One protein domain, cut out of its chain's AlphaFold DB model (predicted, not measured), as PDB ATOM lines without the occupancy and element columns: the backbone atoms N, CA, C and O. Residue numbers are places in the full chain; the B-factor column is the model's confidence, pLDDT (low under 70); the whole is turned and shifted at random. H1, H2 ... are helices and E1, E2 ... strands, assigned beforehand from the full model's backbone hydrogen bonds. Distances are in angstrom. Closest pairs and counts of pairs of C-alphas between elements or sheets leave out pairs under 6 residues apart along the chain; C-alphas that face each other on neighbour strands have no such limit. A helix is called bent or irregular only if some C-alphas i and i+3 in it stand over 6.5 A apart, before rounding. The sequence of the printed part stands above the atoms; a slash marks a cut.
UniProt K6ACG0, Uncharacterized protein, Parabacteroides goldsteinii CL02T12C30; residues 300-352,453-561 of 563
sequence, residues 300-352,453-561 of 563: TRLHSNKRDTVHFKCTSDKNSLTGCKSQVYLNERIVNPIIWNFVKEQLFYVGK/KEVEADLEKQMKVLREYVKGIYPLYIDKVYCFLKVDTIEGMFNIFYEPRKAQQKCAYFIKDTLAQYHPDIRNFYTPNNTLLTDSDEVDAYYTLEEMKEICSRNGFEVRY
ATOM      1  N   THR A 300     -92.700 109.164 -35.818       88.06
ATOM      2  CA  THR A 300     -92.267 108.026 -36.634       88.06
ATOM      3  C   THR A 300     -91.183 108.478 -37.608       88.06
ATOM      4  O   THR A 300     -91.211 109.619 -38.079       88.06
ATOM      5  N   ARG A 301     -90.244 107.581 -37.936       89.19
ATOM      6  CA  ARG A 301     -89.236 107.820 -38.978       89.19
ATOM      7  C   ARG A 301     -89.898 108.063 -40.338       89.19
ATOM      8  O   ARG A 301     -90.854 107.390 -40.741       89.19
ATOM      9  N   LEU A 302     -89.371 109.044 -41.045       87.38
ATOM     10  CA  LEU A 302     -89.730 109.433 -42.394       87.38
ATOM     11  C   LEU A 302     -88.436 109.547 -43.190       87.38
ATOM     12  O   LEU A 302     -87.596 110.394 -42.896       87.38
ATOM     13  N   HIS A 303     -88.287 108.688 -44.189       86.38
ATOM     14  CA  HIS A 303     -87.162 108.742 -45.107       86.38
ATOM     15  C   HIS A 303     -87.500 109.682 -46.274       86.38
ATOM     16  O   HIS A 303     -88.592 109.609 -46.842       86.38
ATOM     17  N   SER A 304     -86.585 110.597 -46.593       81.00
ATOM     18  CA  SER A 304     -86.709 111.545 -47.697       81.00
ATOM     19  C   SER A 304     -85.826 111.100 -48.858       81.00
ATOM     20  O   SER A 304     -84.634 111.399 -48.872       81.00
ATOM     21  N   ASN A 305     -86.428 110.461 -49.865       77.12
ATOM     22  CA  ASN A 305     -85.709 109.964 -51.048       77.12
ATOM     23  C   ASN A 305     -84.929 111.069 -51.785       77.12
ATOM     24  O   ASN A 305     -83.909 110.797 -52.400       77.12
ATOM     25  N   LYS A 306     -85.394 112.329 -51.735       76.44
ATOM     26  CA  LYS A 306     -84.767 113.452 -52.462       76.44
ATOM     27  C   LYS A 306     -83.418 113.885 -51.889       76.44
ATOM     28  O   LYS A 306     -82.623 114.470 -52.610       76.44
ATOM     29  N   ARG A 307     -83.210 113.710 -50.583       72.12
ATOM     30  CA  ARG A 307     -82.011 114.187 -49.870       72.12
ATOM     31  C   ARG A 307     -81.293 113.063 -49.126       72.12
ATOM     32  O   ARG A 307     -80.424 113.368 -48.326       72.12
ATOM     33  N   ASP A 308     -81.732 111.819 -49.311       80.75
ATOM     34  CA  ASP A 308     -81.272 110.630 -48.582       80.75
ATOM     35  C   ASP A 308     -81.105 110.869 -47.065       80.75
ATOM     36  O   ASP A 308     -80.079 110.608 -46.442       80.75
ATOM     37  N   THR A 309     -82.130 111.475 -46.458       84.12
ATOM     38  CA  THR A 309     -82.121 111.880 -45.043       84.12
ATOM     39  C   THR A 309     -83.333 111.335 -44.316       84.12
ATOM     40  O   THR A 309     -84.442 111.287 -44.856       84.12
ATOM     41  N   VAL A 310     -83.139 110.954 -43.053       89.81
ATOM     42  CA  VAL A 310     -84.206 110.434 -42.199       89.81
ATOM     43  C   VAL A 310     -84.573 111.460 -41.141       89.81
ATOM     44  O   VAL A 310     -83.715 112.005 -40.451       89.81
ATOM     45  N   HIS A 311     -85.870 111.717 -41.019       91.25
ATOM     46  CA  HIS A 311     -86.427 112.639 -40.044       91.25
ATOM     47  C   HIS A 311     -87.462 111.934 -39.169       91.25
ATOM     48  O   HIS A 311     -88.166 111.035 -39.628       91.25
ATOM     49  N   PHE A 312     -87.623 112.373 -37.928       92.69
ATOM     50  CA  PHE A 312     -88.778 112.040 -37.108       92.69
ATOM     51  C   PHE A 312     -89.881 113.072 -37.330       92.69
ATOM     52  O   PHE A 312     -89.644 114.279 -37.246       92.69
ATOM     53  N   LYS A 313     -91.098 112.582 -37.583       91.00
ATOM     54  CA  LYS A 313     -92.298 113.397 -37.790       91.00
ATOM     55  C   LYS A 313     -93.469 112.854 -36.975       91.00
ATOM     56  O   LYS A 313     -93.632 111.636 -36.879       91.00
ATOM     57  N   CYS A 314     -94.312 113.740 -36.444       89.19
ATOM     58  CA  CYS A 314     -95.556 113.368 -35.767       89.19
ATOM     59  C   CYS A 314     -96.397 112.403 -36.625       89.19
ATOM     60  O   CYS A 314     -96.729 112.694 -37.777       89.19
ATOM     61  N   THR A 315     -96.762 111.251 -36.055       84.50
ATOM     62  CA  THR A 315     -97.508 110.201 -36.770       84.50
ATOM     63  C   THR A 315     -98.911 110.657 -37.161       84.50
ATOM     64  O   THR A 315     -99.379 110.321 -38.249       84.50
ATOM     65  N   SER A 316     -99.578 111.433 -36.305       77.00
ATOM     66  CA  SER A 316    -100.924 111.932 -36.589       77.00
ATOM     67  C   SER A 316    -100.951 112.945 -37.727       77.00
ATOM     68  O   SER A 316    -101.892 112.913 -38.513       77.00
ATOM     69  N   ASP A 317     -99.931 113.801 -37.843       77.81
ATOM     70  CA  ASP A 317     -99.787 114.709 -38.989       77.81
ATOM     71  C   ASP A 317     -99.428 113.928 -40.263       77.81
ATOM     72  O   ASP A 317    -100.087 114.067 -41.289       77.81
ATOM     73  N   LYS A 318     -98.455 113.004 -40.176       75.44
ATOM     74  CA  LYS A 318     -98.058 112.126 -41.295       75.44
ATOM     75  C   LYS A 318     -99.242 111.368 -41.903       75.44
ATOM     76  O   LYS A 318     -99.314 111.241 -43.119       75.44
ATOM     77  N   ASN A 319    -100.124 110.836 -41.061       71.31
ATOM     78  CA  ASN A 319    -101.262 110.020 -41.484       71.31
ATOM     79  C   ASN A 319    -102.583 110.810 -41.546       71.31
ATOM     80  O   ASN A 319    -103.634 110.199 -41.729       71.31
ATOM     81  N   SER A 320    -102.546 112.131 -41.333       67.19
ATOM     82  CA  SER A 320    -103.722 113.017 -41.301       67.19
ATOM     83  C   SER A 320    -104.858 112.527 -40.382       67.19
ATOM     84  O   SER A 320    -106.034 112.690 -40.689       67.19
ATOM     85  N   LEU A 321    -104.513 111.913 -39.242       55.34
ATOM     86  CA  LEU A 321    -105.468 111.226 -38.359       55.34
ATOM     87  C   LEU A 321    -106.235 112.165 -37.421       55.34
ATOM     88  O   LEU A 321    -107.378 111.876 -37.085       55.34
ATOM     89  N   THR A 322    -105.603 113.246 -36.950       56.94
ATOM     90  CA  THR A 322    -106.168 114.112 -35.892       56.94
ATOM     91  C   THR A 322    -106.076 115.608 -36.204       56.94
ATOM     92  O   THR A 322    -106.225 116.421 -35.298       56.94
ATOM     93  N   GLY A 323    -105.743 115.996 -37.443       61.84
ATOM     94  CA  GLY A 323    -105.522 117.408 -37.798       61.84
ATOM     95  C   GLY A 323    -104.383 118.084 -37.016       61.84
ATOM     96  O   GLY A 323    -104.393 119.301 -36.842       61.84
ATOM     97  N   CYS A 324    -103.422 117.308 -36.495       74.25
ATOM     98  CA  CYS A 324    -102.312 117.830 -35.699       74.25
ATOM     99  C   CYS A 324    -101.440 118.778 -36.534       74.25
ATOM    100  O   CYS A 324    -100.863 118.358 -37.527       74.25
ATOM    101  N   LYS A 325    -101.277 120.027 -36.083       79.56
ATOM    102  CA  LYS A 325    -100.490 121.066 -36.771       79.56
ATOM    103  C   LYS A 325     -99.017 121.104 -36.343       79.56
ATOM    104  O   LYS A 325     -98.399 122.163 -36.345       79.56
ATOM    105  N   SER A 326     -98.455 119.973 -35.918       81.75
ATOM    106  CA  SER A 326     -97.061 119.914 -35.464       81.75
ATOM    107  C   SER A 326     -96.095 120.233 -36.604       81.75
ATOM    108  O   SER A 326     -95.997 119.468 -37.560       81.75
ATOM    109  N   GLN A 327     -95.332 121.318 -36.468       81.38
ATOM    110  CA  GLN A 327     -94.397 121.792 -37.498       81.38
ATOM    111  C   GLN A 327     -92.959 121.281 -37.316       81.38
ATOM    112  O   GLN A 327     -92.105 121.527 -38.165       81.38
ATOM    113  N   VAL A 328     -92.672 120.566 -36.224       87.12
ATOM    114  CA  VAL A 328     -91.307 120.134 -35.891       87.12
ATOM    115  C   VAL A 328     -90.923 118.863 -36.651       87.12
ATOM    116  O   VAL A 328     -91.584 117.828 -36.518       87.12
ATOM    117  N   TYR A 329     -89.809 118.935 -37.382       89.06
ATOM    118  CA  TYR A 329     -89.122 117.803 -38.005       89.06
ATOM    119  C   TYR A 329     -87.747 117.659 -37.365       89.06
ATOM    120  O   TYR A 329     -86.964 118.604 -37.375       89.06
ATOM    121  N   LEU A 330     -87.440 116.474 -36.842       90.81
ATOM    122  CA  LEU A 330     -86.148 116.223 -36.202       90.81
ATOM    123  C   LEU A 330     -85.283 115.379 -37.126       90.81
ATOM    124  O   LEU A 330     -85.677 114.268 -37.464       90.81
ATOM    125  N   ASN A 331     -84.123 115.883 -37.538       89.81
ATOM    126  CA  ASN A 331     -83.162 115.086 -38.298       89.81
ATOM    127  C   ASN A 331     -82.571 113.998 -37.391       89.81
ATOM    128  O   ASN A 331     -82.010 114.313 -36.342       89.81
ATOM    129  N   GLU A 332     -82.690 112.733 -37.802       90.88
ATOM    130  CA  GLU A 332     -82.220 111.579 -37.033       90.88
ATOM    131  C   GLU A 332     -80.717 111.650 -36.730       90.88
ATOM    132  O   GLU A 332     -80.321 111.342 -35.610       90.88
ATOM    133  N   ARG A 333     -79.897 112.122 -37.682       88.94
ATOM    134  CA  ARG A 333     -78.437 112.251 -37.508       88.94
ATOM    135  C   ARG A 333     -78.037 113.305 -36.475       88.94
ATOM    136  O   ARG A 333     -76.928 113.266 -35.970       88.94
ATOM    137  N   ILE A 334     -78.941 114.227 -36.150       90.00
ATOM    138  CA  ILE A 334     -78.693 115.289 -35.172       90.00
ATOM    139  C   ILE A 334     -79.268 114.896 -33.810       90.00
ATOM    140  O   ILE A 334     -78.560 114.888 -32.808       90.00
ATOM    141  N   VAL A 335     -80.554 114.530 -33.762       92.19
ATOM    142  CA  VAL A 335     -81.233 114.300 -32.479       92.19
ATOM    143  C   VAL A 335     -80.758 113.030 -31.769       92.19
ATOM    144  O   VAL A 335     -80.704 113.020 -30.542       92.19
ATOM    145  N   ASN A 336     -80.384 111.972 -32.503       93.06
ATOM    146  CA  ASN A 336     -79.917 110.730 -31.881       93.06
ATOM    147  C   ASN A 336     -78.626 110.963 -31.068       93.06
ATOM    148  O   ASN A 336     -78.647 110.666 -29.872       93.06
ATOM    149  N   PRO A 337     -77.542 111.535 -31.643       92.25
ATOM    150  CA  PRO A 337     -76.340 111.855 -30.876       92.25
ATOM    151  C   PRO A 337     -76.571 112.835 -29.725       92.25
ATOM    152  O   PRO A 337     -75.999 112.635 -28.661       92.25
ATOM    153  N   ILE A 338     -77.413 113.863 -29.904       93.75
ATOM    154  CA  ILE A 338     -77.709 114.834 -28.835       93.75
ATOM    155  C   ILE A 338     -78.285 114.124 -27.613       93.75
ATOM    156  O   ILE A 338     -77.772 114.288 -26.511       93.75
ATOM    157  N   ILE A 339     -79.332 113.317 -27.806       94.56
ATOM    158  CA  ILE A 339     -79.994 112.621 -26.699       94.56
ATOM    159  C   ILE A 339     -79.069 111.573 -26.084       94.56
ATOM    160  O   ILE A 339     -79.013 111.462 -24.863       94.56
ATOM    161  N   TRP A 340     -78.322 110.825 -26.899       92.94
ATOM    162  CA  TRP A 340     -77.382 109.830 -26.384       92.94
ATOM    163  C   TRP A 340     -76.261 110.462 -25.556       92.94
ATOM    164  O   TRP A 340     -76.029 110.033 -24.429       92.94
ATOM    165  N   ASN A 341     -75.611 111.507 -26.073       91.38
ATOM    166  CA  ASN A 341     -74.521 112.185 -25.376       91.38
ATOM    167  C   ASN A 341     -75.022 112.900 -24.119       91.38
ATOM    168  O   ASN A 341     -74.347 112.850 -23.100       91.38
ATOM    169  N   PHE A 342     -76.226 113.478 -24.157       92.00
ATOM    170  CA  PHE A 342     -76.882 114.005 -22.962       92.00
ATOM    171  C   PHE A 342     -77.047 112.920 -21.893       92.00
ATOM    172  O   PHE A 342     -76.586 113.101 -20.771       92.00
ATOM    173  N   VAL A 343     -77.634 111.768 -22.233       88.88
ATOM    174  CA  VAL A 343     -77.804 110.663 -21.274       88.88
ATOM    175  C   VAL A 343     -76.455 110.141 -20.781       88.88
ATOM    176  O   VAL A 343     -76.311 109.870 -19.594       88.88
ATOM    177  N   LYS A 344     -75.454 110.048 -21.660       85.69
ATOM    178  CA  LYS A 344     -74.093 109.656 -21.296       85.69
ATOM    179  C   LYS A 344     -73.501 110.608 -20.265       85.69
ATOM    180  O   LYS A 344     -73.079 110.118 -19.231       85.69
ATOM    181  N   GLU A 345     -73.529 111.921 -20.500       82.69
ATOM    182  CA  GLU A 345     -73.066 112.954 -19.555       82.69
ATOM    183  C   GLU A 345     -73.782 112.850 -18.205       82.69
ATOM    184  O   GLU A 345     -73.127 112.801 -17.162       82.69
ATOM    185  N   GLN A 346     -75.117 112.721 -18.224       81.00
ATOM    186  CA  GLN A 346     -75.889 112.570 -16.991       81.00
ATOM    187  C   GLN A 346     -75.435 111.331 -16.223       81.00
ATOM    188  O   GLN A 346     -75.119 111.427 -15.042       81.00
ATOM    189  N   LEU A 347     -75.330 110.176 -16.889       75.19
ATOM    190  CA  LEU A 347     -74.912 108.917 -16.271       75.19
ATOM    191  C   LEU A 347     -73.441 108.932 -15.814       75.19
ATOM    192  O   LEU A 347     -73.146 108.404 -14.740       75.19
ATOM    193  N   PHE A 348     -72.539 109.579 -16.563       67.25
ATOM    194  CA  PHE A 348     -71.101 109.649 -16.274       67.25
ATOM    195  C   PHE A 348     -70.774 110.421 -14.996       67.25
ATOM    196  O   PHE A 348     -69.816 110.072 -14.305       67.25
ATOM    197  N   TYR A 349     -71.562 111.448 -14.656       59.09
ATOM    198  CA  TYR A 349     -71.372 112.222 -13.424       59.09
ATOM    199  C   TYR A 349     -71.361 111.324 -12.174       59.09
ATOM    200  O   TYR A 349     -70.530 111.496 -11.285       59.09
ATOM    201  N   VAL A 350     -72.184 110.269 -12.159       54.94
ATOM    202  CA  VAL A 350     -72.229 109.292 -11.053       54.94
ATOM    203  C   VAL A 350     -71.016 108.353 -11.042       54.94
ATOM    204  O   VAL A 350     -70.571 107.925  -9.977       54.94
ATOM    205  N   GLY A 351     -70.406 108.102 -12.202       54.47
ATOM    206  CA  GLY A 351     -69.153 107.350 -12.307       54.47
ATOM    207  C   GLY A 351     -67.959 108.049 -11.643       54.47
ATOM    208  O   GLY A 351     -67.051 107.362 -11.177       54.47
ATOM    209  N   LYS A 352     -67.975 109.389 -11.534       57.50
ATOM    210  CA  LYS A 352     -66.905 110.196 -10.911       57.50
ATOM    211  C   LYS A 352     -66.986 110.285  -9.381       57.50
ATOM    212  O   LYS A 352     -66.017 110.715  -8.763       57.50
ATOM    213  N   LYS A 453     -68.551 102.258 -24.297       80.38
ATOM    214  CA  LYS A 453     -68.035 101.724 -25.571       80.38
ATOM    215  C   LYS A 453     -68.732 100.418 -25.964       80.38
ATOM    216  O   LYS A 453     -69.106 100.251 -27.122       80.38
ATOM    217  N   GLU A 454     -68.944  99.513 -25.012       82.50
ATOM    218  CA  GLU A 454     -69.646  98.243 -25.252       82.50
ATOM    219  C   GLU A 454     -71.129  98.435 -25.565       82.50
ATOM    220  O   GLU A 454     -71.681  97.755 -26.430       82.50
ATOM    221  N   VAL A 455     -71.782  99.368 -24.870       84.62
ATOM    222  CA  VAL A 455     -73.179  99.716 -25.123       84.62
ATOM    223  C   VAL A 455     -73.320 100.412 -26.476       84.62
ATOM    224  O   VAL A 455     -74.237 100.083 -27.213       84.62
ATOM    225  N   GLU A 456     -72.406 101.313 -26.851       86.25
ATOM    226  CA  GLU A 456     -72.414 102.008 -28.148       86.25
ATOM    227  C   GLU A 456     -72.239 101.077 -29.355       86.25
ATOM    228  O   GLU A 456     -72.721 101.394 -30.443       86.25
ATOM    229  N   ALA A 457     -71.617  99.912 -29.162       86.44
ATOM    230  CA  ALA A 457     -71.476  98.893 -30.199       86.44
ATOM    231  C   ALA A 457     -72.774  98.102 -30.475       86.44
ATOM    232  O   ALA A 457     -72.875  97.441 -31.509       86.44
ATOM    233  N   ASP A 458     -73.768  98.165 -29.582       87.19
ATOM    234  CA  ASP A 458     -75.012  97.395 -29.668       87.19
ATOM    235  C   ASP A 458     -76.242  98.300 -29.490       87.19
ATOM    236  O   ASP A 458     -76.586  98.743 -28.389       87.19
ATOM    237  N   LEU A 459     -76.964  98.526 -30.592       86.69
ATOM    238  CA  LEU A 459     -78.162  99.365 -30.614       86.69
ATOM    239  C   LEU A 459     -79.223  98.918 -29.595       86.69
ATOM    240  O   LEU A 459     -79.920  99.760 -29.031       86.69
ATOM    241  N   GLU A 460     -79.378  97.617 -29.343       84.88
ATOM    242  CA  GLU A 460     -80.386  97.124 -28.399       84.88
ATOM    243  C   GLU A 460     -80.012  97.458 -26.959       84.88
ATOM    244  O   GLU A 460     -80.877  97.876 -26.180       84.88
ATOM    245  N   LYS A 461     -78.720  97.359 -26.622       84.56
ATOM    246  CA  LYS A 461     -78.205  97.812 -25.326       84.56
ATOM    247  C   LYS A 461     -78.366  99.324 -25.172       84.56
ATOM    248  O   LYS A 461     -78.874  99.756 -24.137       84.56
ATOM    249  N   GLN A 462     -78.044 100.121 -26.199       87.12
ATOM    250  CA  GLN A 462     -78.271 101.575 -26.156       87.12
ATOM    251  C   GLN A 462     -79.747 101.909 -25.917       87.12
ATOM    252  O   GLN A 462     -80.080 102.732 -25.064       87.12
ATOM    253  N   MET A 463     -80.650 101.247 -26.645       86.06
ATOM    254  CA  MET A 463     -82.093 101.437 -26.495       86.06
ATOM    255  C   MET A 463     -82.580 101.063 -25.092       86.06
ATOM    256  O   MET A 463     -83.481 101.723 -24.573       86.06
ATOM    257  N   LYS A 464     -82.011 100.018 -24.480       83.75
ATOM    258  CA  LYS A 464     -82.336  99.617 -23.107       83.75
ATOM    259  C   LYS A 464     -81.946 100.711 -22.113       83.75
ATOM    260  O   LYS A 464     -82.811 101.160 -21.370       83.75
ATOM    261  N   VAL A 465     -80.705 101.200 -22.176       84.38
ATOM    262  CA  VAL A 465     -80.220 102.293 -21.311       84.38
ATOM    263  C   VAL A 465     -81.073 103.552 -21.483       84.38
ATOM    264  O   VAL A 465     -81.520 104.143 -20.503       84.38
ATOM    265  N   LEU A 466     -81.383 103.932 -22.727       87.38
ATOM    266  CA  LEU A 466     -82.239 105.090 -22.990       87.38
ATOM    267  C   LEU A 466     -83.645 104.934 -22.415       87.38
ATOM    268  O   LEU A 466     -84.178 105.901 -21.895       87.38
ATOM    269  N   ARG A 467     -84.261 103.754 -22.506       85.69
ATOM    270  CA  ARG A 467     -85.613 103.520 -21.963       85.69
ATOM    271  C   ARG A 467     -85.642 103.435 -20.444       85.69
ATOM    272  O   ARG A 467     -86.683 103.694 -19.853       85.69
ATOM    273  N   GLU A 468     -84.529 103.045 -19.838       81.19
ATOM    274  CA  GLU A 468     -84.360 103.052 -18.390       81.19
ATOM    275  C   GLU A 468     -84.263 104.488 -17.847       81.19
ATOM    276  O   GLU A 468     -84.815 104.768 -16.788       81.19
ATOM    277  N   TYR A 469     -83.642 105.409 -18.597       83.62
ATOM    278  CA  TYR A 469     -83.423 106.792 -18.156       83.62
ATOM    279  C   TYR A 469     -84.456 107.815 -18.676       83.62
ATOM    280  O   TYR A 469     -84.880 108.717 -17.951       83.62
ATOM    281  N   VAL A 470     -84.875 107.708 -19.939       89.38
ATOM    282  CA  VAL A 470     -85.745 108.672 -20.633       89.38
ATOM    283  C   VAL A 470     -87.172 108.133 -20.722       89.38
ATOM    284  O   VAL A 470     -87.437 107.130 -21.386       89.38
ATOM    285  N   LYS A 471     -88.122 108.848 -20.112       88.12
ATOM    286  CA  LYS A 471     -89.562 108.533 -20.126       88.12
ATOM    287  C   LYS A 471     -90.262 109.068 -21.378       88.12
ATOM    288  O   LYS A 471     -91.207 108.455 -21.890       88.12
ATOM    289  N   GLY A 472     -89.813 110.213 -21.890       91.00
ATOM    290  CA  GLY A 472     -90.386 110.828 -23.081       91.00
ATOM    291  C   GLY A 472     -89.599 112.034 -23.580       91.00
ATOM    292  O   GLY A 472     -88.941 112.727 -22.819       91.00
ATOM    293  N   ILE A 473     -89.679 112.292 -24.881       96.19
ATOM    294  CA  ILE A 473     -89.079 113.462 -25.526       96.19
ATOM    295  C   ILE A 473     -90.197 114.218 -26.233       96.19
ATOM    296  O   ILE A 473     -90.890 113.639 -27.070       96.19
ATOM    297  N   TYR A 474     -90.360 115.495 -25.920       94.06
ATOM    298  CA  TYR A 474     -91.463 116.342 -26.358       94.06
ATOM    299  C   TYR A 474     -90.917 117.521 -27.169       94.06
ATOM    300  O   TYR A 474     -90.448 118.509 -26.599       94.06
ATOM    301  N   PRO A 475     -90.926 117.434 -28.511       93.25
ATOM    302  CA  PRO A 475     -90.425 118.505 -29.357       93.25
ATOM    303  C   PRO A 475     -91.374 119.704 -29.329       93.25
ATOM    304  O   PRO A 475     -92.593 119.543 -29.447       93.25
ATOM    305  N   LEU A 476     -90.815 120.903 -29.208       88.25
ATOM    306  CA  LEU A 476     -91.545 122.167 -29.226       88.25
ATOM    307  C   LEU A 476     -91.109 122.992 -30.434       88.25
ATOM    308  O   LEU A 476     -89.926 123.074 -30.763       88.25
ATOM    309  N   TYR A 477     -92.088 123.578 -31.120       83.25
ATOM    310  CA  TYR A 477     -91.819 124.540 -32.180       83.25
ATOM    311  C   TYR A 477     -91.697 125.925 -31.554       83.25
ATOM    312  O   TYR A 477     -92.652 126.386 -30.935       83.25
ATOM    313  N   ILE A 478     -90.546 126.569 -31.734       79.62
ATOM    314  CA  ILE A 478     -90.314 127.949 -31.293       79.62
ATOM    315  C   ILE A 478     -90.176 128.836 -32.526       79.62
ATOM    316  O   ILE A 478     -91.000 129.715 -32.772       79.62
ATOM    317  N   ASP A 479     -89.153 128.564 -33.336       77.94
ATOM    318  CA  ASP A 479     -88.854 129.310 -34.549       77.94
ATOM    319  C   ASP A 479     -88.172 128.419 -35.610       77.94
ATOM    320  O   ASP A 479     -88.285 127.191 -35.605       77.94
ATOM    321  N   LYS A 480     -87.537 129.045 -36.608       78.38
ATOM    322  CA  LYS A 480     -86.831 128.355 -37.702       78.38
ATOM    323  C   LYS A 480     -85.335 128.148 -37.430       78.38
ATOM    324  O   LYS A 480     -84.682 127.491 -38.246       78.38
ATOM    325  N   VAL A 481     -84.812 128.751 -36.367       83.06
ATOM    326  CA  VAL A 481     -83.392 128.804 -36.001       83.06
ATOM    327  C   VAL A 481     -83.081 127.710 -34.989       83.06
ATOM    328  O   VAL A 481     -82.168 126.922 -35.220       83.06
ATOM    329  N   TYR A 482     -83.884 127.617 -33.932       85.75
ATOM    330  CA  TYR A 482     -83.724 126.698 -32.819       85.75
ATOM    331  C   TYR A 482     -84.680 125.507 -32.908       85.75
ATOM    332  O   TYR A 482     -85.850 125.617 -33.277       85.75
ATOM    333  N   CYS A 483     -84.175 124.342 -32.514       88.81
ATOM    334  CA  CYS A 483     -84.982 123.177 -32.191       88.81
ATOM    335  C   CYS A 483     -84.963 122.969 -30.679       88.81
ATOM    336  O   CYS A 483     -83.890 122.960 -30.079       88.81
ATOM    337  N   PHE A 484     -86.137 122.760 -30.084       92.25
ATOM    338  CA  PHE A 484     -86.296 122.620 -28.642       92.25
ATOM    339  C   PHE A 484     -86.973 121.303 -28.291       92.25
ATOM    340  O   PHE A 484     -87.965 120.907 -28.911       92.25
ATOM    341  N   LEU A 485     -86.436 120.622 -27.288       94.31
ATOM    342  CA  LEU A 485     -86.881 119.331 -26.802       94.31
ATOM    343  C   LEU A 485     -87.060 119.421 -25.286       94.31
ATOM    344  O   LEU A 485     -86.092 119.630 -24.561       94.31
ATOM    345  N   LYS A 486     -88.281 119.198 -24.800       94.31
ATOM    346  CA  LYS A 486     -88.493 118.860 -23.389       94.31
ATOM    347  C   LYS A 486     -88.255 117.368 -23.216       94.31
ATOM    348  O   LYS A 486     -88.981 116.557 -23.785       94.31
ATOM    349  N   VAL A 487     -87.217 116.997 -22.484       94.94
ATOM    350  CA  VAL A 487     -86.848 115.606 -22.227       94.94
ATOM    351  C   VAL A 487     -87.263 115.259 -20.807       94.94
ATOM    352  O   VAL A 487     -86.700 115.750 -19.837       94.94
ATOM    353  N   ASP A 488     -88.288 114.426 -20.700       91.50
ATOM    354  CA  ASP A 488     -88.748 113.849 -19.447       91.50
ATOM    355  C   ASP A 488     -87.874 112.641 -19.127       91.50
ATOM    356  O   ASP A 488     -87.898 111.617 -19.822       91.50
ATOM    357  N   THR A 489     -87.050 112.804 -18.101       87.69
ATOM    358  CA  THR A 489     -86.163 111.769 -17.588       87.69
ATOM    359  C   THR A 489     -86.655 111.317 -16.226       87.69
ATOM    360  O   THR A 489     -87.558 111.891 -15.617       87.69
ATOM    361  N   ILE A 490     -86.036 110.274 -15.709       72.69
ATOM    362  CA  ILE A 490     -86.226 109.881 -14.320       72.69
ATOM    363  C   ILE A 490     -85.868 111.002 -13.326       72.69
ATOM    364  O   ILE A 490     -86.634 111.211 -12.394       72.69
ATOM    365  N   GLU A 491     -84.804 111.783 -13.553       71.69
ATOM    366  CA  GLU A 491     -84.325 112.842 -12.643       71.69
ATOM    367  C   GLU A 491     -85.155 114.132 -12.706       71.69
ATOM    368  O   GLU A 491     -84.874 115.112 -12.005       71.69
ATOM    369  N   GLY A 492     -86.171 114.142 -13.564       79.25
ATOM    370  CA  GLY A 492     -87.018 115.283 -13.844       79.25
ATOM    371  C   GLY A 492     -86.935 115.723 -15.299       79.25
ATOM    372  O   GLY A 492     -86.386 115.046 -16.175       79.25
ATOM    373  N   MET A 493     -87.534 116.878 -15.558       87.81
ATOM    374  CA  MET A 493     -87.627 117.440 -16.894       87.81
ATOM    375  C   MET A 493     -86.380 118.264 -17.216       87.81
ATOM    376  O   MET A 493     -85.944 119.088 -16.413       87.81
ATOM    377  N   PHE A 494     -85.832 118.055 -18.409       93.88
ATOM    378  CA  PHE A 494     -84.743 118.841 -18.968       93.88
ATOM    379  C   PHE A 494     -85.207 119.566 -20.227       93.88
ATOM    380  O   PHE A 494     -85.903 119.004 -21.074       93.88
ATOM    381  N   ASN A 495     -84.784 120.813 -20.360       94.50
ATOM    382  CA  ASN A 495     -84.937 121.631 -21.547       94.50
ATOM    383  C   ASN A 495     -83.662 121.496 -22.381       94.50
ATOM    384  O   ASN A 495     -82.607 121.929 -21.935       94.50
ATOM    385  N   ILE A 496     -83.746 120.881 -23.566       94.94
ATOM    386  CA  ILE A 496     -82.623 120.743 -24.505       94.94
ATOM    387  C   ILE A 496     -82.901 121.568 -25.756       94.94
ATOM    388  O   ILE A 496     -83.951 121.408 -26.381       94.94
ATOM    389  N   PHE A 497     -81.953 122.403 -26.172       93.25
ATOM    390  CA  PHE A 497     -82.097 123.240 -27.359       93.25
ATOM    391  C   PHE A 497     -80.808 123.326 -28.178       93.25
ATOM    392  O   PHE A 497     -79.698 123.235 -27.655       93.25
ATOM    393  N   TYR A 498     -80.954 123.438 -29.500       91.44
ATOM    394  CA  TYR A 498     -79.832 123.448 -30.442       91.44
ATOM    395  C   TYR A 498     -80.202 124.108 -31.773       91.44
ATOM    396  O   TYR A 498     -81.375 124.187 -32.135       91.44
ATOM    397  N   GLU A 499     -79.190 124.534 -32.530       89.00
ATOM    398  CA  GLU A 499     -79.344 125.170 -33.844       89.00
ATOM    399  C   GLU A 499     -79.093 124.151 -34.980       89.00
ATOM    400  O   GLU A 499     -77.946 123.952 -35.386       89.00
ATOM    401  N   PRO A 500     -80.119 123.490 -35.554       79.38
ATOM    402  CA  PRO A 500     -79.931 122.417 -36.540       79.38
ATOM    403  C   PRO A 500     -79.245 122.831 -37.850       79.38
ATOM    404  O   PRO A 500     -78.874 121.960 -38.631       79.38
ATOM    405  N   ARG A 501     -79.142 124.132 -38.156       77.50
ATOM    406  CA  ARG A 501     -78.606 124.640 -39.437       77.50
ATOM    407  C   ARG A 501     -77.209 125.249 -39.328       77.50
ATOM    408  O   ARG A 501     -76.640 125.623 -40.354       77.50
ATOM    409  N   LYS A 502     -76.652 125.373 -38.122       74.31
ATOM    410  CA  LYS A 502     -75.370 126.047 -37.908       74.31
ATOM    411  C   LYS A 502     -74.214 125.057 -38.045       74.31
ATOM    412  O   LYS A 502     -73.856 124.357 -37.106       74.31
ATOM    413  N   ALA A 503     -73.612 125.016 -39.233       57.59
ATOM    414  CA  ALA A 503     -72.572 124.044 -39.586       57.59
ATOM    415  C   ALA A 503     -71.307 124.106 -38.700       57.59
ATOM    416  O   ALA A 503     -70.636 123.092 -38.524       57.59
ATOM    417  N   GLN A 504     -70.985 125.278 -38.138       58.31
ATOM    418  CA  GLN A 504     -69.751 125.515 -37.377       58.31
ATOM    419  C   GLN A 504     -69.852 125.179 -35.877       58.31
ATOM    420  O   GLN A 504     -68.820 125.066 -35.224       58.31
ATOM    421  N   GLN A 505     -71.056 124.992 -35.320       62.53
ATOM    422  CA  GLN A 505     -71.252 124.805 -33.875       62.53
ATOM    423  C   GLN A 505     -72.230 123.652 -33.607       62.53
ATOM    424  O   GLN A 505     -73.412 123.860 -33.343       62.53
ATOM    425  N   LYS A 506     -71.728 122.411 -33.687       80.25
ATOM    426  CA  LYS A 506     -72.490 121.184 -33.389       80.25
ATOM    427  C   LYS A 506     -72.592 120.937 -31.877       80.25
ATOM    428  O   LYS A 506     -72.109 119.929 -31.361       80.25
ATOM    429  N   CYS A 507     -73.188 121.896 -31.176       88.00
ATOM    430  CA  CYS A 507     -73.453 121.836 -29.741       88.00
ATOM    431  C   CYS A 507     -74.958 121.918 -29.484       88.00
ATOM    432  O   CYS A 507     -75.679 122.642 -30.177       88.00
ATOM    433  N   ALA A 508     -75.427 121.156 -28.505       92.12
ATOM    434  CA  ALA A 508     -76.745 121.300 -27.914       92.12
ATOM    435  C   ALA A 508     -76.577 121.684 -26.449       92.12
ATOM    436  O   ALA A 508     -75.652 121.217 -25.792       92.12
ATOM    437  N   TYR A 509     -77.474 122.516 -25.951       93.94
ATOM    438  CA  TYR A 509     -77.457 123.008 -24.581       93.94
ATOM    439  C   TYR A 509     -78.596 122.345 -23.830       93.94
ATOM    440  O   TYR A 509     -79.651 122.084 -24.419       93.94
ATOM    441  N   PHE A 510     -78.381 122.040 -22.558       94.12
ATOM    442  CA  PHE A 510     -79.403 121.443 -21.715       94.12
ATOM    443  C   PHE A 510     -79.490 122.181 -20.386       94.12
ATOM    444  O   PHE A 510     -78.501 122.689 -19.889       94.12
ATOM    445  N   ILE A 511     -80.670 122.238 -19.786       92.38
ATOM    446  CA  ILE A 511     -80.833 122.768 -18.432       92.38
ATOM    447  C   ILE A 511     -82.026 122.096 -17.768       92.38
ATOM    448  O   ILE A 511     -83.017 121.772 -18.427       92.38
ATOM    449  N   LYS A 512     -81.933 121.832 -16.465       88.38
ATOM    450  CA  LYS A 512     -83.044 121.243 -15.717       88.38
ATOM    451  C   LYS A 512     -84.183 122.259 -15.631       88.38
ATOM    452  O   LYS A 512     -83.947 123.418 -15.305       88.38
ATOM    453  N   ASP A 513     -85.414 121.827 -15.889       86.88
ATOM    454  CA  ASP A 513     -86.595 122.706 -15.915       86.88
ATOM    455  C   ASP A 513     -86.824 123.396 -14.556       86.88
ATOM    456  O   ASP A 513     -87.289 124.525 -14.503       86.88
ATOM    457  N   THR A 514     -86.392 122.775 -13.451       80.44
ATOM    458  CA  THR A 514     -86.424 123.380 -12.106       80.44
ATOM    459  C   THR A 514     -85.445 124.542 -11.922       80.44
ATOM    460  O   THR A 514     -85.665 125.363 -11.039       80.44
ATOM    461  N   LEU A 515     -84.363 124.589 -12.706       84.19
ATOM    462  CA  LEU A 515     -83.381 125.679 -12.683       84.19
ATOM    463  C   LEU A 515     -83.777 126.792 -13.654       84.19
ATOM    464  O   LEU A 515     -83.648 127.968 -13.326       84.19
ATOM    465  N   ALA A 516     -84.281 126.420 -14.833       88.69
ATOM    466  CA  ALA A 516     -84.753 127.365 -15.833       88.69
ATOM    467  C   ALA A 516     -85.958 126.802 -16.600       88.69
ATOM    468  O   ALA A 516     -85.837 125.837 -17.366       88.69
ATOM    469  N   GLN A 517     -87.113 127.445 -16.430       89.25
ATOM    470  CA  GLN A 517     -88.365 127.087 -17.091       89.25
ATOM    471  C   GLN A 517     -88.491 127.843 -18.407       89.25
ATOM    472  O   GLN A 517     -88.434 129.068 -18.436       89.25
ATOM    473  N   TYR A 518     -88.691 127.133 -19.514       89.31
ATOM    474  CA  TYR A 518     -88.922 127.791 -20.796       89.31
ATOM    475  C   TYR A 518     -90.396 128.158 -20.983       89.31
ATOM    476  O   TYR A 518     -91.260 127.274 -20.942       89.31
ATOM    477  N   HIS A 519     -90.662 129.435 -21.265       86.12
ATOM    478  CA  HIS A 519     -91.986 129.976 -21.557       86.12
ATOM    479  C   HIS A 519     -92.135 130.255 -23.062       86.12
ATOM    480  O   HIS A 519     -91.615 131.260 -23.554       86.12
ATOM    481  N   PRO A 520     -92.864 129.410 -23.821       81.19
ATOM    482  CA  PRO A 520     -92.979 129.554 -25.274       81.19
ATOM    483  C   PRO A 520     -93.646 130.856 -25.735       81.19
ATOM    484  O   PRO A 520     -93.325 131.340 -26.819       81.19
ATOM    485  N   ASP A 521     -94.548 131.419 -24.925       81.31
ATOM    486  CA  ASP A 521     -95.334 132.607 -25.283       81.31
ATOM    487  C   ASP A 521     -94.464 133.867 -25.371       81.31
ATOM    488  O   ASP A 521     -94.585 134.646 -26.314       81.31
ATOM    489  N   ILE A 522     -93.541 134.025 -24.419       85.06
ATOM    490  CA  ILE A 522     -92.577 135.138 -24.369       85.06
ATOM    491  C   ILE A 522     -91.202 134.760 -24.930       85.06
ATOM    492  O   ILE A 522     -90.346 135.620 -25.088       85.06
ATOM    493  N   ARG A 523     -91.000 133.477 -25.253       85.06
ATOM    494  CA  ARG A 523     -89.768 132.879 -25.793       85.06
ATOM    495  C   ARG A 523     -88.523 133.016 -24.916       85.06
ATOM    496  O   ARG A 523     -87.411 132.858 -25.422       85.06
ATOM    497  N   ASN A 524     -88.715 133.203 -23.616       89.81
ATOM    498  CA  ASN A 524     -87.643 133.345 -22.641       89.81
ATOM    499  C   ASN A 524     -87.635 132.177 -21.655       89.81
ATOM    500  O   ASN A 524     -88.650 131.515 -21.419       89.81
ATOM    501  N   PHE A 525     -86.470 131.946 -21.065       91.19
ATOM    502  CA  PHE A 525     -86.330 131.169 -19.851       91.19
ATOM    503  C   PHE A 525     -86.591 132.052 -18.641       91.19
ATOM    504  O   PHE A 525     -86.089 133.166 -18.588       91.19
ATOM    505  N   TYR A 526     -87.333 131.528 -17.677       89.88
ATOM    506  CA  TYR A 526     -87.468 132.083 -16.342       89.88
ATOM    507  C   TYR A 526     -86.616 131.263 -15.373       89.88
ATOM    508  O   TYR A 526     -86.749 130.036 -15.320       89.88
ATOM    509  N   THR A 527     -85.746 131.926 -14.618       87.56
ATOM    510  CA  THR A 527     -84.911 131.310 -13.584       87.56
ATOM    511  C   THR A 527     -85.432 131.744 -12.213       87.56
ATOM    512  O   THR A 527     -85.195 132.873 -11.810       87.56
ATOM    513  N   PRO A 528     -86.151 130.885 -11.466       72.38
ATOM    514  CA  PRO A 528     -86.733 131.263 -10.172       72.38
ATOM    515  C   PRO A 528     -85.698 131.409  -9.044       72.38
ATOM    516  O   PRO A 528     -86.033 131.891  -7.968       72.38
ATOM    517  N   ASN A 529     -84.474 130.919  -9.256       77.56
ATOM    518  CA  ASN A 529     -83.359 131.085  -8.332       77.56
ATOM    519  C   ASN A 529     -82.066 131.297  -9.125       77.56
ATOM    520  O   ASN A 529     -81.270 130.379  -9.338       77.56
ATOM    521  N   ASN A 530     -81.919 132.508  -9.645       82.50
ATOM    522  CA  ASN A 530     -80.901 132.860 -10.618       82.50
ATOM    523  C   ASN A 530     -79.466 132.828 -10.055       82.50
ATOM    524  O   ASN A 530     -78.516 132.542 -10.786       82.50
ATOM    525  N   THR A 531     -79.333 133.008  -8.741       77.06
ATOM    526  CA  THR A 531     -78.065 132.896  -7.997       77.06
ATOM    527  C   THR A 531     -77.404 131.514  -8.119       77.06
ATOM    528  O   THR A 531     -76.199 131.377  -7.947       77.06
ATOM    529  N   LEU A 532     -78.174 130.467  -8.453       77.50
ATOM    530  CA  LEU A 532     -77.642 129.117  -8.688       77.50
ATOM    531  C   LEU A 532     -76.998 128.946 -10.072       77.50
ATOM    532  O   LEU A 532     -76.347 127.932 -10.315       77.50
ATOM    533  N   LEU A 533     -77.241 129.878 -10.994       79.56
ATOM    534  CA  LEU A 533     -76.821 129.786 -12.397       79.56
ATOM    535  C   LEU A 533     -75.846 130.891 -12.804       79.56
ATOM    536  O   LEU A 533     -75.111 130.723 -13.782       79.56
ATOM    537  N   THR A 534     -75.870 132.020 -12.096       82.00
ATOM    538  CA  THR A 534     -75.091 133.219 -12.405       82.00
ATOM    539  C   THR A 534     -74.601 133.887 -11.122       82.00
ATOM    540  O   THR A 534     -75.237 133.756 -10.082       82.00
ATOM    541  N   ASP A 535     -73.526 134.672 -11.216       79.69
ATOM    542  CA  ASP A 535     -73.008 135.500 -10.113       79.69
ATOM    543  C   ASP A 535     -73.871 136.758  -9.843       79.69
ATOM    544  O   ASP A 535     -73.385 137.745  -9.296       79.69
ATOM    545  N   SER A 536     -75.129 136.774 -10.300       79.06
ATOM    546  CA  SER A 536     -76.054 137.894 -10.105       79.06
ATOM    547  C   SER A 536     -76.684 137.846  -8.715       79.06
ATOM    548  O   SER A 536     -77.072 136.776  -8.249       79.06
ATOM    549  N   ASP A 537     -76.873 139.015  -8.101       77.25
ATOM    550  CA  ASP A 537     -77.625 139.170  -6.848       77.25
ATOM    551  C   ASP A 537     -79.154 139.117  -7.060       77.25
ATOM    552  O   ASP A 537     -79.924 139.106  -6.097       77.25
ATOM    553  N   GLU A 538     -79.621 139.099  -8.313       75.69
ATOM    554  CA  GLU A 538     -81.045 138.964  -8.624       75.69
ATOM    555  C   GLU A 538     -81.555 137.566  -8.247       75.69
ATOM    556  O   GLU A 538     -80.979 136.548  -8.631       75.69
ATOM    557  N   VAL A 539     -82.666 137.517  -7.505       75.25
ATOM    558  CA  VAL A 539     -83.264 136.257  -7.036       75.25
ATOM    559  C   VAL A 539     -83.883 135.488  -8.198       75.25
ATOM    560  O   VAL A 539     -83.679 134.280  -8.308       75.25
ATOM    561  N   ASP A 540     -84.588 136.177  -9.089       82.94
ATOM    562  CA  ASP A 540     -85.154 135.606 -10.300       82.94
ATOM    563  C   ASP A 540     -84.878 136.475 -11.530       82.94
ATOM    564  O   ASP A 540     -84.703 137.686 -11.429       82.94
ATOM    565  N   ALA A 541     -84.786 135.847 -12.702       87.50
ATOM    566  CA  ALA A 541     -84.459 136.548 -13.941       87.50
ATOM    567  C   ALA A 541     -85.110 135.901 -15.166       87.50
ATOM    568  O   ALA A 541     -85.552 134.747 -15.150       87.50
ATOM    569  N   TYR A 542     -85.156 136.666 -16.259       90.75
ATOM    570  CA  TYR A 542     -85.567 136.176 -17.568       90.75
ATOM    571  C   TYR A 542     -84.409 136.257 -18.551       90.75
ATOM    572  O   TYR A 542     -83.795 137.309 -18.698       90.75
ATOM    573  N   TYR A 543     -84.182 135.173 -19.286       91.38
ATOM    574  CA  TYR A 543     -83.129 135.080 -20.290       91.38
ATOM    575  C   TYR A 543     -83.688 134.697 -21.648       91.38
ATOM    576  O   TYR A 543     -84.516 133.792 -21.779       91.38
ATOM    577  N   THR A 544     -83.194 135.351 -22.687       91.12
ATOM    578  CA  THR A 544     -83.385 134.914 -24.069       91.12
ATOM    579  C   THR A 544     -82.677 133.575 -24.319       91.12
ATOM    580  O   THR A 544     -81.842 133.119 -23.535       91.12
ATOM    581  N   LEU A 545     -82.987 132.920 -25.441       88.38
ATOM    582  CA  LEU A 545     -82.312 131.679 -25.849       88.38
ATOM    583  C   LEU A 545     -80.792 131.845 -26.032       88.38
ATOM    584  O   LEU A 545     -80.051 130.908 -25.741       88.38
ATOM    585  N   GLU A 546     -80.328 133.011 -26.493       89.06
ATOM    586  CA  GLU A 546     -78.893 133.264 -26.690       89.06
ATOM    587  C   GLU A 546     -78.176 133.515 -25.357       89.06
ATOM    588  O   GLU A 546     -77.111 132.955 -25.120       89.06
ATOM    589  N   GLU A 547     -78.785 134.266 -24.438       91.88
ATOM    590  CA  GLU A 547     -78.230 134.450 -23.088       91.88
ATOM    591  C   GLU A 547     -78.206 133.125 -22.322       91.88
ATOM    592  O   GLU A 547     -77.195 132.764 -21.720       91.88
ATOM    593  N   MET A 548     -79.284 132.337 -22.410       92.88
ATOM    594  CA  MET A 548     -79.338 131.023 -21.771       92.88
ATOM    595  C   MET A 548     -78.286 130.065 -22.339       92.88
ATOM    596  O   MET A 548     -77.743 129.235 -21.614       92.88
ATOM    597  N   LYS A 549     -77.958 130.181 -23.626       90.75
ATOM    598  CA  LYS A 549     -76.865 129.429 -24.245       90.75
ATOM    599  C   LYS A 549     -75.514 129.777 -23.626       90.75
ATOM    600  O   LYS A 549     -74.760 128.864 -23.298       90.75
ATOM    601  N   GLU A 550     -75.225 131.060 -23.411       91.12
ATOM    602  CA  GLU A 550     -74.004 131.472 -22.709       91.12
ATOM    603  C   GLU A 550     -73.963 130.947 -21.272       91.12
ATOM    604  O   GLU A 550     -72.934 130.422 -20.844       91.12
ATOM    605  N   ILE A 551     -75.084 131.035 -20.548       91.56
ATOM    606  CA  ILE A 551     -75.212 130.504 -19.182       91.56
ATOM    607  C   ILE A 551     -74.942 128.997 -19.172       91.56
ATOM    608  O   ILE A 551     -74.153 128.519 -18.356       91.56
ATOM    609  N   CYS A 552     -75.533 128.244 -20.105       91.12
ATOM    610  CA  CYS A 552     -75.303 126.807 -20.229       91.12
ATOM    611  C   CYS A 552     -73.828 126.498 -20.520       91.12
ATOM    612  O   CYS A 552     -73.249 125.656 -19.840       91.12
ATOM    613  N   SER A 553     -73.192 127.194 -21.467       89.81
ATOM    614  CA  SER A 553     -71.767 126.989 -21.770       89.81
ATOM    615  C   SER A 553     -70.859 127.289 -20.577       89.81
ATOM    616  O   SER A 553     -69.939 126.516 -20.314       89.81
ATOM    617  N   ARG A 554     -71.114 128.370 -19.825       89.19
ATOM    618  CA  ARG A 554     -70.327 128.723 -18.624       89.19
ATOM    619  C   ARG A 554     -70.433 127.659 -17.533       89.19
ATOM    620  O   ARG A 554     -69.438 127.354 -16.886       89.19
ATOM    621  N   ASN A 555     -71.613 127.063 -17.380       85.75
ATOM    622  CA  ASN A 555     -71.881 126.014 -16.395       85.75
ATOM    623  C   ASN A 555     -71.559 124.592 -16.902       85.75
ATOM    624  O   ASN A 555     -71.798 123.613 -16.197       85.75
ATOM    625  N   GLY A 556     -71.031 124.448 -18.123       85.12
ATOM    626  CA  GLY A 556     -70.733 123.144 -18.722       85.12
ATOM    627  C   GLY A 556     -71.971 122.329 -19.109       85.12
ATOM    628  O   GLY A 556     -71.866 121.127 -19.346       85.12
ATOM    629  N   PHE A 557     -73.148 122.952 -19.205       90.69
ATOM    630  CA  PHE A 557     -74.390 122.306 -19.629       90.69
ATOM    631  C   PHE A 557     -74.533 122.262 -21.159       90.69
ATOM    632  O   PHE A 557     -75.537 122.679 -21.746       90.69
ATOM    633  N   GLU A 558     -73.501 121.752 -21.825       90.81
ATOM    634  CA  GLU A 558     -73.462 121.582 -23.274       90.81
ATOM    635  C   GLU A 558     -73.032 120.167 -23.664       90.81
ATOM    636  O   GLU A 558     -72.179 119.552 -23.034       90.81
ATOM    637  N   VAL A 559     -73.612 119.646 -24.744       89.81
ATOM    638  CA  VAL A 559     -73.206 118.384 -25.363       89.81
ATOM    639  C   VAL A 559     -72.827 118.606 -26.814       89.81
ATOM    640  O   VAL A 559     -73.584 119.165 -27.614       89.81
ATOM    641  N   ARG A 560     -71.638 118.134 -27.180       87.75
ATOM    642  CA  ARG A 560     -71.173 118.153 -28.569       87.75
ATOM    643  C   ARG A 560     -71.689 116.927 -29.302       87.75
ATOM    644  O   ARG A 560     -71.702 115.828 -28.751       87.75
ATOM    645  N   TYR A 561     -72.073 117.098 -30.560       82.56
ATOM    646  CA  TYR A 561     -72.499 116.001 -31.424       82.56
ATOM    647  C   TYR A 561     -71.772 116.031 -32.773       82.56
ATOM    648  O   TYR A 561     -71.326 117.073 -33.246       82.56
TER     649      TYR A 561
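Overview. This is residues 300 to 352 and 453 to 561 of the 563 residues of an uncharacterized protein of Parabacteroides goldsteinii CL02T12C30 (UniProt K6ACG0). A strongly twisted sheet of five strands makes the middle, with the long helix H2 over one face and the shorter H5 across the other; H5 also packs on a small three-stranded sheet, E7 E8 E9, at one end of the longest axis. At the other end the hairpin of E1 and E2, followed by little H1, sits by the first residues of H2, while H4, with H3 at its corner, meets H2 and leads straight into the edge strand E3. The printed part has 162 residues, with five named helices and ten named strands in the order E1 E2 H1 H2 H3 H4 E3 E4 E5 E6 E7 E8 E9 H5 E10, of mixed class, helices and strands. The largest sheet runs E3, E4, E5, E6, E10, all antiparallel. The whole is compact, with a radius of gyration of the C-alphas of 16.7 A, and spans 53 by 40 by 32 A.

Along the chain. The largest sheet holds E3, residues 470 to 476, E4, residues 483 to 489, 18.6 A long, E5, residues 492 to 498, 19.8 A, E6, residues 507 to 512, and E10, residues 558 to 560. E3 begins at C-alpha 470 (-85.745, 108.672, -20.633). H2, residues 332 to 351, is 28.3 A long; it is neither bent nor irregular, but only just: C-alphas 333 and 336 are 6.0 A apart. H5, residues 545 to 554, is 14.3 A long and H4, residues 459 to 469, 15.4 A; H3 is residues 453 to 456. The second sheet holds E7, residues 517 to 519, E8, residues 524 to 527, and E9, residues 541 to 543. E1, residues 300 to 304, begins at C-alpha 300 (-92.267, 108.026, -36.634); E2 is residues 309 to 314 and H1 residues 315 to 318. E10 ends at C-alpha 560 (-71.173, 118.153, -28.569).

Arrangement. E3 E4 E5 E6 form a meander, each strand the antiparallel neighbour of the one before, with N 474 and O 486 at 2.8 A, N 485 and O 496 at 2.8 A, and N 497 and O 509 at 2.9 A. E10 is antiparallel to E6, with N 559 and O 508 at 2.8 A. H2 and H5 lie on opposite faces of this sheet, three layers with helices on both faces. The closest C-alphas of H2 and E10 are those of Phe 342 and Val 559, 6.2 A. H5 has a height of 8.7 A over the sheet and runs across the strands, at 89 degrees to E6 on the local plane; C-alphas 509 and 552 are the closest of E6 and H5, 6.2 A. H5 also stands up from the sheet E7 E8 E9, a second meander, where N 517 and O 526 are 2.8 A apart and N 525 and O 543 2.8 A. H4 only grazes the large sheet, with residues 464 to 469. Residues 340 to 343 of H2 only just touch H4, with 3 pairs of C-alphas within 8 A, the closest those of Val 343 and Leu 466, 7.3 A, at a steep tilt of 61 degrees, the same way. H3 and H4 only just touch, with 3 such pairs, and only at the corner; the closest C-alphas are those of Val 455 and Lys 461, 5.4 A. E1 and E2 are an antiparallel hairpin, with N 302 and O 311 at 2.7 A; the closest C-alphas of E2 and H2 are those of His 311 and Glu 332, 5.3 A. In H4 and H5 every O i to N i+4 pair is within hydrogen-bond range, in H2 13 of 16; H1 and H3 are too short for such a pair.

Size, cuts and confidence. The two C-alphas farthest apart, those of Asn 305 and Asp 537, are 53.6 A apart. Residues 353 to 452 are not printed, and C-alphas 352 and 453 stand 17.0 A apart across the cut. The links H1 to H2 and E8 to E9 are long. The model's mean pLDDT over the printed part is 84.0; residues 320 to 323, 348 to 352 and 503 to 505 are under 70.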